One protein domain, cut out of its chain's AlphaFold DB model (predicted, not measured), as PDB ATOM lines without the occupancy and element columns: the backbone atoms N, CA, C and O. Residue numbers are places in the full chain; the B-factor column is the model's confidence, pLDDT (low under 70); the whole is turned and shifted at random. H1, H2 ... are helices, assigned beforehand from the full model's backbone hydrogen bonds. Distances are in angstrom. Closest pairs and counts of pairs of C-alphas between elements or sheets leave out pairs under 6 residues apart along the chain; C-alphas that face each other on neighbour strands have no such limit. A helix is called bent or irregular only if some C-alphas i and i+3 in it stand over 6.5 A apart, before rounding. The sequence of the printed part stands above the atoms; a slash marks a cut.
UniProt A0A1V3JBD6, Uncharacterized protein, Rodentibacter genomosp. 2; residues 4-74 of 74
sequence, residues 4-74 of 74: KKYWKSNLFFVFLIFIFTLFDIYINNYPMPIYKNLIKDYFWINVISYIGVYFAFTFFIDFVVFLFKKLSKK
ATOM      1  N   LYS A   4     -22.110  13.003  63.443       55.09
ATOM      2  CA  LYS A   4     -22.641  13.889  64.492       55.09
ATOM      3  C   LYS A   4     -21.554  14.793  65.089       55.09
ATOM      4  O   LYS A   4     -21.864  15.897  65.520       55.09
ATOM      5  N   LYS A   5     -20.288  14.349  65.075       64.19
ATOM      6  CA  LYS A   5     -19.142  15.106  65.608       64.19
ATOM      7  C   LYS A   5     -18.842  16.366  64.790       64.19
ATOM      8  O   LYS A   5     -18.389  17.357  65.348       64.19
ATOM      9  N   TYR A   6     -19.145  16.344  63.493       62.12
ATOM     10  CA  TYR A   6     -18.799  17.421  62.565       62.12
ATOM     11  C   TYR A   6     -19.995  18.251  62.122       62.12
ATOM     12  O   TYR A   6     -19.836  19.121  61.285       62.12
ATOM     13  N   TRP A   7     -21.190  18.042  62.672       59.84
ATOM     14  CA  TRP A   7     -22.416  18.634  62.129       59.84
ATOM     15  C   TRP A   7     -22.374  20.170  62.029       59.84
ATOM     16  O   TRP A   7     -22.709  20.728  60.986       59.84
ATOM     17  N   LYS A   8     -21.860  20.851  63.063       63.81
ATOM     18  CA  LYS A   8     -21.698  22.317  63.063       63.81
ATOM     19  C   LYS A   8     -20.595  22.791  62.104       63.81
ATOM     20  O   LYS A   8     -20.765  23.799  61.430       63.81
ATOM     21  N   SER A   9     -19.495  22.040  62.007       70.00
ATOM     22  CA  SER A   9     -18.394  22.328  61.075       70.00
ATOM     23  C   SER A   9     -18.811  22.088  59.622       70.00
ATOM     24  O   SER A   9     -18.511  22.894  58.754       70.00
ATOM     25  N   ASN A  10     -19.558  21.019  59.357       77.50
ATOM     26  CA  ASN A  10     -20.036  20.648  58.031       77.50
ATOM     27  C   ASN A  10     -21.010  21.687  57.482       77.50
ATOM     28  O   ASN A  10     -20.928  22.007  56.307       77.50
ATOM     29  N   LEU A  11     -21.877  22.269  58.321       80.25
ATOM     30  CA  LEU A  11     -22.738  23.380  57.904       80.25
ATOM     31  C   LEU A  11     -21.926  24.613  57.482       80.25
ATOM     32  O   LEU A  11     -22.229  25.222  56.459       80.25
ATOM     33  N   PHE A  12     -20.869  24.953  58.226       84.94
ATOM     34  CA  PHE A  12     -19.968  26.047  57.855       84.94
ATOM     35  C   PHE A  12     -19.224  25.763  56.540       84.94
ATOM     36  O   PHE A  12     -19.131  26.638  55.683       84.94
ATOM     37  N   PHE A  13     -18.759  24.529  56.331       83.31
ATOM     38  CA  PHE A  13     -18.122  24.126  55.073       83.31
ATOM     39  C   PHE A  13     -19.088  24.131  53.889       83.31
ATOM     40  O   PHE A  13     -18.725  24.607  52.819       83.31
ATOM     41  N   VAL A  14     -20.330  23.679  54.071       86.81
ATOM     42  CA  VAL A  14     -21.372  23.766  53.036       86.81
ATOM     43  C   VAL A  14     -21.642  25.225  52.659       86.81
ATOM     44  O   VAL A  14     -21.762  25.541  51.478       86.81
ATOM     45  N   PHE A  15     -21.669  26.132  53.639       88.62
ATOM     46  CA  PHE A  15     -21.808  27.565  53.384       88.62
ATOM     47  C   PHE A  15     -20.618  28.143  52.601       88.62
ATOM     48  O   PHE A  15     -20.815  28.902  51.653       88.62
ATOM     49  N   LEU A  16     -19.387  27.744  52.933       90.19
ATOM     50  CA  LEU A  16     -18.201  28.124  52.159       90.19
ATOM     51  C   LEU A  16     -18.265  27.608  50.719       90.19
ATOM     52  O   LEU A  16     -18.022  28.377  49.792       90.19
ATOM     53  N   ILE A  17     -18.633  26.338  50.520       90.88
ATOM     54  CA  ILE A  17     -18.811  25.743  49.187       90.88
ATOM     55  C   ILE A  17     -19.827  26.554  48.380       90.88
ATOM     56  O   ILE A  17     -19.577  26.868  47.218       90.88
ATOM     57  N   PHE A  18     -20.937  26.956  48.997       90.94
ATOM     58  CA  PHE A  18     -21.947  27.785  48.347       90.94
ATOM     59  C   PHE A  18     -21.383  29.138  47.878       90.94
ATOM     60  O   PHE A  18     -21.592  29.516  46.725       90.94
ATOM     61  N   ILE A  19     -20.617  29.839  48.723       91.75
ATOM     62  CA  ILE A  19     -19.979  31.118  48.360       91.75
ATOM     63  C   ILE A  19     -18.964  30.937  47.226       91.75
ATOM     64  O   ILE A  19     -18.963  31.720  46.276       91.75
ATOM     65  N   PHE A  20     -18.122  29.904  47.294       90.56
ATOM     66  CA  PHE A  20     -17.155  29.614  46.233       90.56
ATOM     67  C   PHE A  20     -17.846  29.319  44.901       90.56
ATOM     68  O   PHE A  20     -17.445  29.852  43.872       90.56
ATOM     69  N   THR A  21     -18.924  28.534  44.932       89.56
ATOM     70  CA  THR A  21     -19.708  28.202  43.734       89.56
ATOM     71  C   THR A  21     -20.355  29.444  43.127       89.56
ATOM     72  O   THR A  21     -20.354  29.613  41.910       89.56
ATOM     73  N   LEU A  22     -20.873  30.342  43.973       90.19
ATOM     74  CA  LEU A  22     -21.391  31.646  43.562       90.19
ATOM     75  C   LEU A  22     -20.336  32.481  42.841       90.19
ATOM     76  O   LEU A  22     -20.632  33.053  41.794       90.19
ATOM     77  N   PHE A  23     -19.126  32.544  43.389       90.50
ATOM     78  CA  PHE A  23     -18.038  33.332  42.824       90.50
ATOM     79  C   PHE A  23     -17.545  32.763  41.487       90.50
ATOM     80  O   PHE A  23     -17.464  33.497  40.505       90.50
ATOM     81  N   ASP A  24     -17.296  31.453  41.433       88.88
ATOM     82  CA  ASP A  24     -16.847  30.730  40.235       88.88
ATOM     83  C   ASP A  24     -17.829  30.913  39.067       88.88
ATOM     84  O   ASP A  24     -17.490  31.410  37.992       88.88
ATOM     85  N   ILE A  25     -19.106  30.626  39.313       88.62
ATOM     86  CA  ILE A  25     -20.150  30.747  38.295       88.62
ATOM     87  C   ILE A  25     -20.377  32.199  37.868       88.62
ATOM     88  O   ILE A  25     -20.679  32.456  36.702       88.62
ATOM     89  N   TYR A  26     -20.264  33.155  38.790       87.62
ATOM     90  CA  TYR A  26     -20.411  34.568  38.456       87.62
ATOM     91  C   TYR A  26     -19.307  35.052  37.518       87.62
ATOM     92  O   TYR A  26     -19.620  35.718  36.532       87.62
ATOM     93  N   ILE A  27     -18.050  34.681  37.778       88.88
ATOM     94  CA  ILE A  27     -16.924  35.007  36.894       88.88
ATOM     95  C   ILE A  27     -17.153  34.407  35.505       88.88
ATOM     96  O   ILE A  27     -17.044  35.117  34.508       88.88
ATOM     97  N   ASN A  28     -17.539  33.129  35.439       88.69
ATOM     98  CA  ASN A  28     -17.697  32.416  34.169       88.69
ATOM     99  C   ASN A  28     -18.862  32.935  33.311       88.69
ATOM    100  O   ASN A  28     -18.828  32.804  32.091       88.69
ATOM    101  N   ASN A  29     -19.880  33.535  33.932       87.31
ATOM    102  CA  ASN A  29     -21.072  34.030  33.242       87.31
ATOM    103  C   ASN A  29     -21.171  35.562  33.212       87.31
ATOM    104  O   ASN A  29     -22.229  36.087  32.864       87.31
ATOM    105  N   TYR A  30     -20.120  36.302  33.576       84.88
ATOM    106  CA  TYR A  30     -20.141  37.765  33.536       84.88
ATOM    107  C   TYR A  30     -20.446  38.270  32.105       84.88
ATOM    108  O   TYR A  30     -19.862  37.759  31.150       84.88
ATOM    109  N   PRO A  31     -21.352  39.255  31.911       88.88
ATOM    110  CA  PRO A  31     -21.946  40.149  32.913       88.88
ATOM    111  C   PRO A  31     -23.311  39.703  33.473       88.88
ATOM    112  O   PRO A  31     -24.064  40.529  33.995       88.88
ATOM    113  N   MET A  32     -23.682  38.424  33.367       89.06
ATOM    114  CA  MET A  32     -24.966  37.932  33.869       89.06
ATOM    115  C   MET A  32     -25.108  38.197  35.382       89.06
ATOM    116  O   MET A  32     -24.230  37.829  36.165       89.06
ATOM    117  N   PRO A  33     -26.215  38.821  35.830       88.38
ATOM    118  CA  PRO A  33     -26.430  39.102  37.243       88.38
ATOM    119  C   PRO A  33     -26.477  37.834  38.100       88.38
ATOM    120  O   PRO A  33     -27.077  36.832  37.704       88.38
ATOM    121  N   ILE A  34     -25.957  37.925  39.326       85.81
ATOM    122  CA  ILE A  34     -25.888  36.813  40.294       85.81
ATOM    123  C   ILE A  34     -27.255  36.146  40.502       85.81
ATOM    124  O   ILE A  34     -27.354  34.922  40.486       85.81
ATOM    125  N   TYR A  35     -28.327  36.935  40.631       86.81
ATOM    126  CA  TYR A  35     -29.675  36.398  40.843       86.81
ATOM    127  C   TYR A  35     -30.158  35.530  39.675       86.81
ATOM    128  O   TYR A  35     -30.889  34.569  39.891       86.81
ATOM    129  N   LYS A  36     -29.737  35.828  38.437       89.12
ATOM    130  CA  LYS A  36     -30.088  34.991  37.289       89.12
ATOM    131  C   LYS A  36     -29.307  33.682  37.294       89.12
ATOM    132  O   LYS A  36     -29.866  32.673  36.883       89.12
ATOM    133  N   ASN A  37     -28.061  33.686  37.771       87.81
ATOM    134  CA  ASN A  37     -27.266  32.465  37.923       87.81
ATOM    135  C   ASN A  37     -27.849  31.560  39.021       87.81
ATOM    136  O   ASN A  37     -27.971  30.362  38.808       87.81
ATOM    137  N   LEU A  38     -28.310  32.135  40.139       88.06
ATOM    138  CA  LEU A  38     -28.958  31.404  41.239       88.06
ATOM    139  C   LEU A  38     -30.235  30.654  40.832       88.06
ATOM    140  O   LEU A  38     -30.601  29.677  41.473       88.06
ATOM    141  N   ILE A  39     -30.937  31.108  39.792       90.56
ATOM    142  CA  ILE A  39     -32.184  30.479  39.321       90.56
ATOM    143  C   ILE A  39     -31.893  29.321  38.353       90.56
ATOM    144  O   ILE A  39     -32.776  28.528  38.042       90.56
ATOM    145  N   LYS A  40     -30.662  29.208  37.846       90.12
ATOM    146  CA  LYS A  40     -30.318  28.218  36.827       90.12
ATOM    147  C   LYS A  40     -29.969  26.869  37.443       90.12
ATOM    148  O   LYS A  40     -29.211  26.792  38.405       90.12
ATOM    149  N   ASP A  41     -30.431  25.801  36.800       88.69
ATOM    150  CA  ASP A  41     -30.182  24.426  37.248       88.69
ATOM    151  C   ASP A  41     -28.687  24.098  37.336       88.69
ATOM    152  O   ASP A  41     -28.254  23.441  38.280       88.69
ATOM    153  N   TYR A  42     -27.873  24.615  36.406       86.88
ATOM    154  CA  TYR A  42     -26.425  24.384  36.413       86.88
ATOM    155  C   TYR A  42     -25.750  24.897  37.699       86.88
ATOM    156  O   TYR A  42     -24.756  24.322  38.137       86.88
ATOM    157  N   PHE A  43     -26.286  25.952  38.329       91.12
ATOM    158  CA  PHE A  43     -25.752  26.469  39.586       91.12
ATOM    159  C   PHE A  43     -25.979  25.468  40.716       91.12
ATOM    160  O   PHE A  43     -25.041  25.099  41.423       91.12
ATOM    161  N   TRP A  44     -27.209  24.975  40.843       91.69
ATOM    162  CA  TRP A  44     -27.569  24.015  41.883       91.69
ATOM    163  C   TRP A  44     -26.899  22.660  41.687       91.69
ATOM    164  O   TRP A  44     -26.489  22.050  42.672       91.69
ATOM    165  N   ILE A  45     -26.716  22.220  40.438       92.81
ATOM    166  CA  ILE A  45     -25.946  21.010  40.127       92.81
ATOM    167  C   ILE A  45     -24.511  21.161  40.640       92.81
ATOM    168  O   ILE A  45     -24.057  20.294  41.380       92.81
ATOM    169  N   ASN A  46     -23.834  22.278  40.354       91.00
ATOM    170  CA  ASN A  46     -22.471  22.508  40.843       91.00
ATOM    171  C   ASN A  46     -22.401  22.549  42.376       91.00
ATOM    172  O   ASN A  46     -21.531  21.906  42.964       91.00
ATOM    173  N   VAL A  47     -23.345  23.232  43.038       90.62
ATOM    174  CA  VAL A  47     -23.421  23.268  44.510       90.62
ATOM    175  C   VAL A  47     -23.571  21.855  45.082       90.62
ATOM    176  O   VAL A  47     -22.823  21.469  45.982       90.62
ATOM    177  N   ILE A  48     -24.502  21.056  44.553       92.25
ATOM    178  CA  ILE A  48     -24.746  19.683  45.014       92.25
ATOM    179  C   ILE A  48     -23.525  18.797  44.749       92.25
ATOM    180  O   ILE A  48     -23.121  18.041  45.635       92.25
ATOM    181  N   SER A  49     -22.903  18.905  43.573       92.19
ATOM    182  CA  SER A  49     -21.699  18.153  43.219       92.19
ATOM    183  C   SER A  49     -20.544  18.450  44.173       92.19
ATOM    184  O   SER A  49     -19.947  17.518  44.710       92.19
ATOM    185  N   TYR A  50     -20.256  19.722  44.451       90.81
ATOM    186  CA  TYR A  50     -19.175  20.095  45.366       90.81
ATOM    187  C   TYR A  50     -19.455  19.674  46.812       90.81
ATOM    188  O   TYR A  50     -18.554  19.178  47.491       90.81
ATOM    189  N   ILE A  51     -20.707  19.781  47.269       90.31
ATOM    190  CA  ILE A  51     -21.125  19.242  48.571       90.31
ATOM    191  C   ILE A  51     -20.908  17.721  48.619       90.31
ATOM    192  O   ILE A  51     -20.362  17.205  49.598       90.31
ATOM    193  N   GLY A  52     -21.292  16.998  47.565       89.12
ATOM    194  CA  GLY A  52     -21.106  15.552  47.454       89.12
ATOM    195  C   GLY A  52     -19.634  15.137  47.520       89.12
ATOM    196  O   GLY A  52     -19.281  14.248  48.295       89.12
ATOM    197  N   VAL A  53     -18.765  15.827  46.775       90.31
ATOM    198  CA  VAL A  53     -17.309  15.604  46.804       90.31
ATOM    199  C   VAL A  53     -16.747  15.854  48.202       90.31
ATOM    200  O   VAL A  53     -16.006  15.016  48.717       90.31
ATOM    201  N   TYR A  54     -17.139  16.950  48.858       87.75
ATOM    202  CA  TYR A  54     -16.718  17.246  50.228       87.75
ATOM    203  C   TYR A  54     -17.108  16.125  51.201       87.75
ATOM    204  O   TYR A  54     -16.270  15.654  51.977       87.75
ATOM    205  N   PHE A  55     -18.354  15.645  51.144       86.75
ATOM    206  CA  PHE A  55     -18.799  14.544  51.999       86.75
ATOM    207  C   PHE A  55     -18.045  13.242  51.718       86.75
ATOM    208  O   PHE A  55     -17.635  12.574  52.670       86.75
ATOM    209  N   ALA A  56     -17.816  12.900  50.447       88.56
ATOM    210  CA  ALA A  56     -17.049  11.718  50.065       88.56
ATOM    211  C   ALA A  56     -15.609  11.775  50.603       88.56
ATOM    212  O   ALA A  56     -15.144  10.812  51.215       88.56
ATOM    213  N   PHE A  57     -14.931  12.916  50.454       86.50
ATOM    214  CA  PHE A  57     -13.580  13.120  50.988       86.50
ATOM    215  C   PHE A  57     -13.536  13.032  52.510       86.50
ATOM    216  O   PHE A  57     -12.684  12.341  53.067       86.50
ATOM    217  N   THR A  58     -14.471  13.697  53.188       85.38
ATOM    218  CA  THR A  58     -14.541  13.681  54.654       85.38
ATOM    219  C   THR A  58     -14.737  12.253  55.166       85.38
ATOM    220  O   THR A  58     -14.048  11.819  56.088       85.38
ATOM    221  N   PHE A  59     -15.625  11.491  54.522       85.44
ATOM    222  CA  PHE A  59     -15.862  10.088  54.854       85.44
ATOM    223  C   PHE A  59     -14.629   9.212  54.606       85.44
ATOM    224  O   PHE A  59     -14.288   8.376  55.443       85.44
ATOM    225  N   PHE A  60     -13.933   9.419  53.484       88.69
ATOM    226  CA  PHE A  60     -12.715   8.683  53.155       88.69
ATOM    227  C   PHE A  60     -11.599   8.930  54.177       88.69
ATOM    228  O   PHE A  60     -11.005   7.974  54.674       88.69
ATOM    229  N   ILE A  61     -11.346  10.187  54.550       86.94
ATOM    230  CA  ILE A  61     -10.342  10.540  55.565       86.94
ATOM    231  C   ILE A  61     -10.681   9.886  56.908       86.94
ATOM    232  O   ILE A  61      -9.819   9.252  57.520       86.94
ATOM    233  N   ASP A  62     -11.937   9.984  57.351       83.25
ATOM    234  CA  ASP A  62     -12.384   9.345  58.592       83.25
ATOM    235  C   ASP A  62     -12.187   7.818  58.547       83.25
ATOM    236  O   ASP A  62     -11.738   7.220  59.532       83.25
ATOM    237  N   PHE A  63     -12.470   7.182  57.406       86.19
ATOM    238  CA  PHE A  63     -12.258   5.749  57.199       86.19
ATOM    239  C   PHE A  63     -10.775   5.361  57.280       86.19
ATOM    240  O   PHE A  63     -10.421   4.401  57.968       86.19
ATOM    241  N   VAL A  64      -9.893   6.134  56.643       88.56
ATOM    242  CA  VAL A  64      -8.439   5.930  56.701       88.56
ATOM    243  C   VAL A  64      -7.933   6.055  58.142       88.56
ATOM    244  O   VAL A  64      -7.248   5.160  58.638       88.56
ATOM    245  N   VAL A  65      -8.328   7.109  58.866       87.81
ATOM    246  CA  VAL A  65      -7.957   7.301  60.280       87.81
ATOM    247  C   VAL A  65      -8.464   6.147  61.151       87.81
ATOM    248  O   VAL A  65      -7.763   5.695  62.062       87.81
ATOM    249  N   PHE A  66      -9.672   5.645  60.886       86.31
ATOM    250  CA  PHE A  66     -10.216   4.478  61.576       86.31
ATOM    251  C   PHE A  66      -9.379   3.213  61.329       86.31
ATOM    252  O   PHE A  66      -9.054   2.510  62.292       86.31
ATOM    253  N   LEU A  67      -8.984   2.944  60.080       86.69
ATOM    254  CA  LEU A  67      -8.121   1.811  59.731       86.69
ATOM    255  C   LEU A  67      -6.779   1.875  60.465       86.69
ATOM    256  O   LEU A  67      -6.395   0.896  61.107       86.69
ATOM    257  N   PHE A  68      -6.110   3.029  60.453       87.94
ATOM    258  CA  PHE A  68      -4.841   3.213  61.163       87.94
ATOM    259  C   PHE A  68      -4.977   2.993  62.670       87.94
ATOM    260  O   PHE A  68      -4.160   2.293  63.265       87.94
ATOM    261  N   LYS A  69      -6.040   3.510  63.299       86.50
ATOM    262  CA  LYS A  69      -6.299   3.264  64.730       86.50
ATOM    263  C   LYS A  69      -6.527   1.789  65.044       86.50
ATOM    264  O   LYS A  69      -6.138   1.335  66.116       86.50
ATOM    265  N   LYS A  70      -7.181   1.051  64.145       83.25
ATOM    266  CA  LYS A  70      -7.427  -0.386  64.314       83.25
ATOM    267  C   LYS A  70      -6.146  -1.204  64.140       83.25
ATOM    268  O   LYS A  70      -5.954  -2.159  64.884       83.25
ATOM    269  N   LEU A  71      -5.288  -0.823  63.196       81.25
ATOM    270  CA  LEU A  71      -3.998  -1.473  62.956       81.25
ATOM    271  C   LEU A  71      -2.985  -1.178  64.068       81.25
ATOM    272  O   LEU A  71      -2.308  -2.091  64.504       81.25
ATOM    273  N   SER A  72      -2.936   0.056  64.577       74.50
ATOM    274  CA  SER A  72      -2.022   0.466  65.656       74.50
ATOM    275  C   SER A  72      -2.397  -0.073  67.043       74.50
ATOM    276  O   SER A  72      -1.599   0.038  67.969       74.50
ATOM    277  N   LYS A  73      -3.624  -0.577  67.224       60.81
ATOM    278  CA  LYS A  73      -4.074  -1.229  68.468       60.81
ATOM    279  C   LYS A  73      -3.833  -2.745  68.479       60.81
ATOM    280  O   LYS A  73      -4.198  -3.389  69.460       60.81
ATOM    281  N   LYS A  74      -3.292  -3.300  67.395       49.31
ATOM    282  CA  LYS A  74      -2.733  -4.653  67.336       49.31
ATOM    283  C   LYS A  74      -1.232  -4.580  67.564       49.31
ATOM    284  O   LYS A  74      -0.721  -5.564  68.132       49.31
TER     285      LYS A  74
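What this domain is: This is residues 4 to 74 of the 74 residues of an uncharacterized protein of Rodentibacter genomosp. 2 (UniProt A0A1V3JBD6). Two long helices, H1 and H3, make a narrow V, touching near its closed end, where the short helix H2 sits in the turn between them; the far part of H3, with the last two residues, sticks out as a free arm. The printed part has 71 residues with three named helices, H1, H2 and H3 in that order, and no named strand; the class is all helix. It is a rod spanning 59 by 20 by 17 A, only just extended, close to loose, with a radius of gyration of the C-alphas of 16.9 A.

How they stand to each other: H1, residues 4 to 28, touches H3, residues 41 to 72, with its residues 14 to 25 alone, and H3 touches H1 with residues 43 to 51 alone. Their closest C-alphas, of Phe 18 and Val 47, are 6.1 A apart. The two run opposite ways at a steep tilt of 39 degrees. H2, residues 34 to 38, touches H1 at residues 22 to 26 alone; the closest C-alphas, of Tyr 26 and Ile 34, are 6.2 A apart. H2 and H3 are close but not clearly touching, the closest C-alphas being those of Asn 37 and Phe 43, at 6.4 A. In H2 and H3 every O i to N i+4 pair is within hydrogen-bond range; in H1, 19 of 21 are.

Where its parts are: H1 begins at C-alpha 4, (-22.641, 13.889, 64.492), and is 35.9 A long. It has a kink of 34 degrees near residue 11 and is irregular, with C-alphas 5 and 8 lying 8.1 A apart. H2 measures 6.3 A. H3 measures 46.6 A and ends at C-alpha 72, (-2.022, 0.466, 65.656).

The domain as a whole: The C-alphas of Pro 31 and Lys 74, the two farthest apart, are 59.7 A apart. Residues 59 to 74, of which 59 to 72 belong to H3, stand free. Both links are tight, and the printed part has no cut. The mean pLDDT of the printed part is 84.7; residues 4 to 8 and 73 to 74 are under 70.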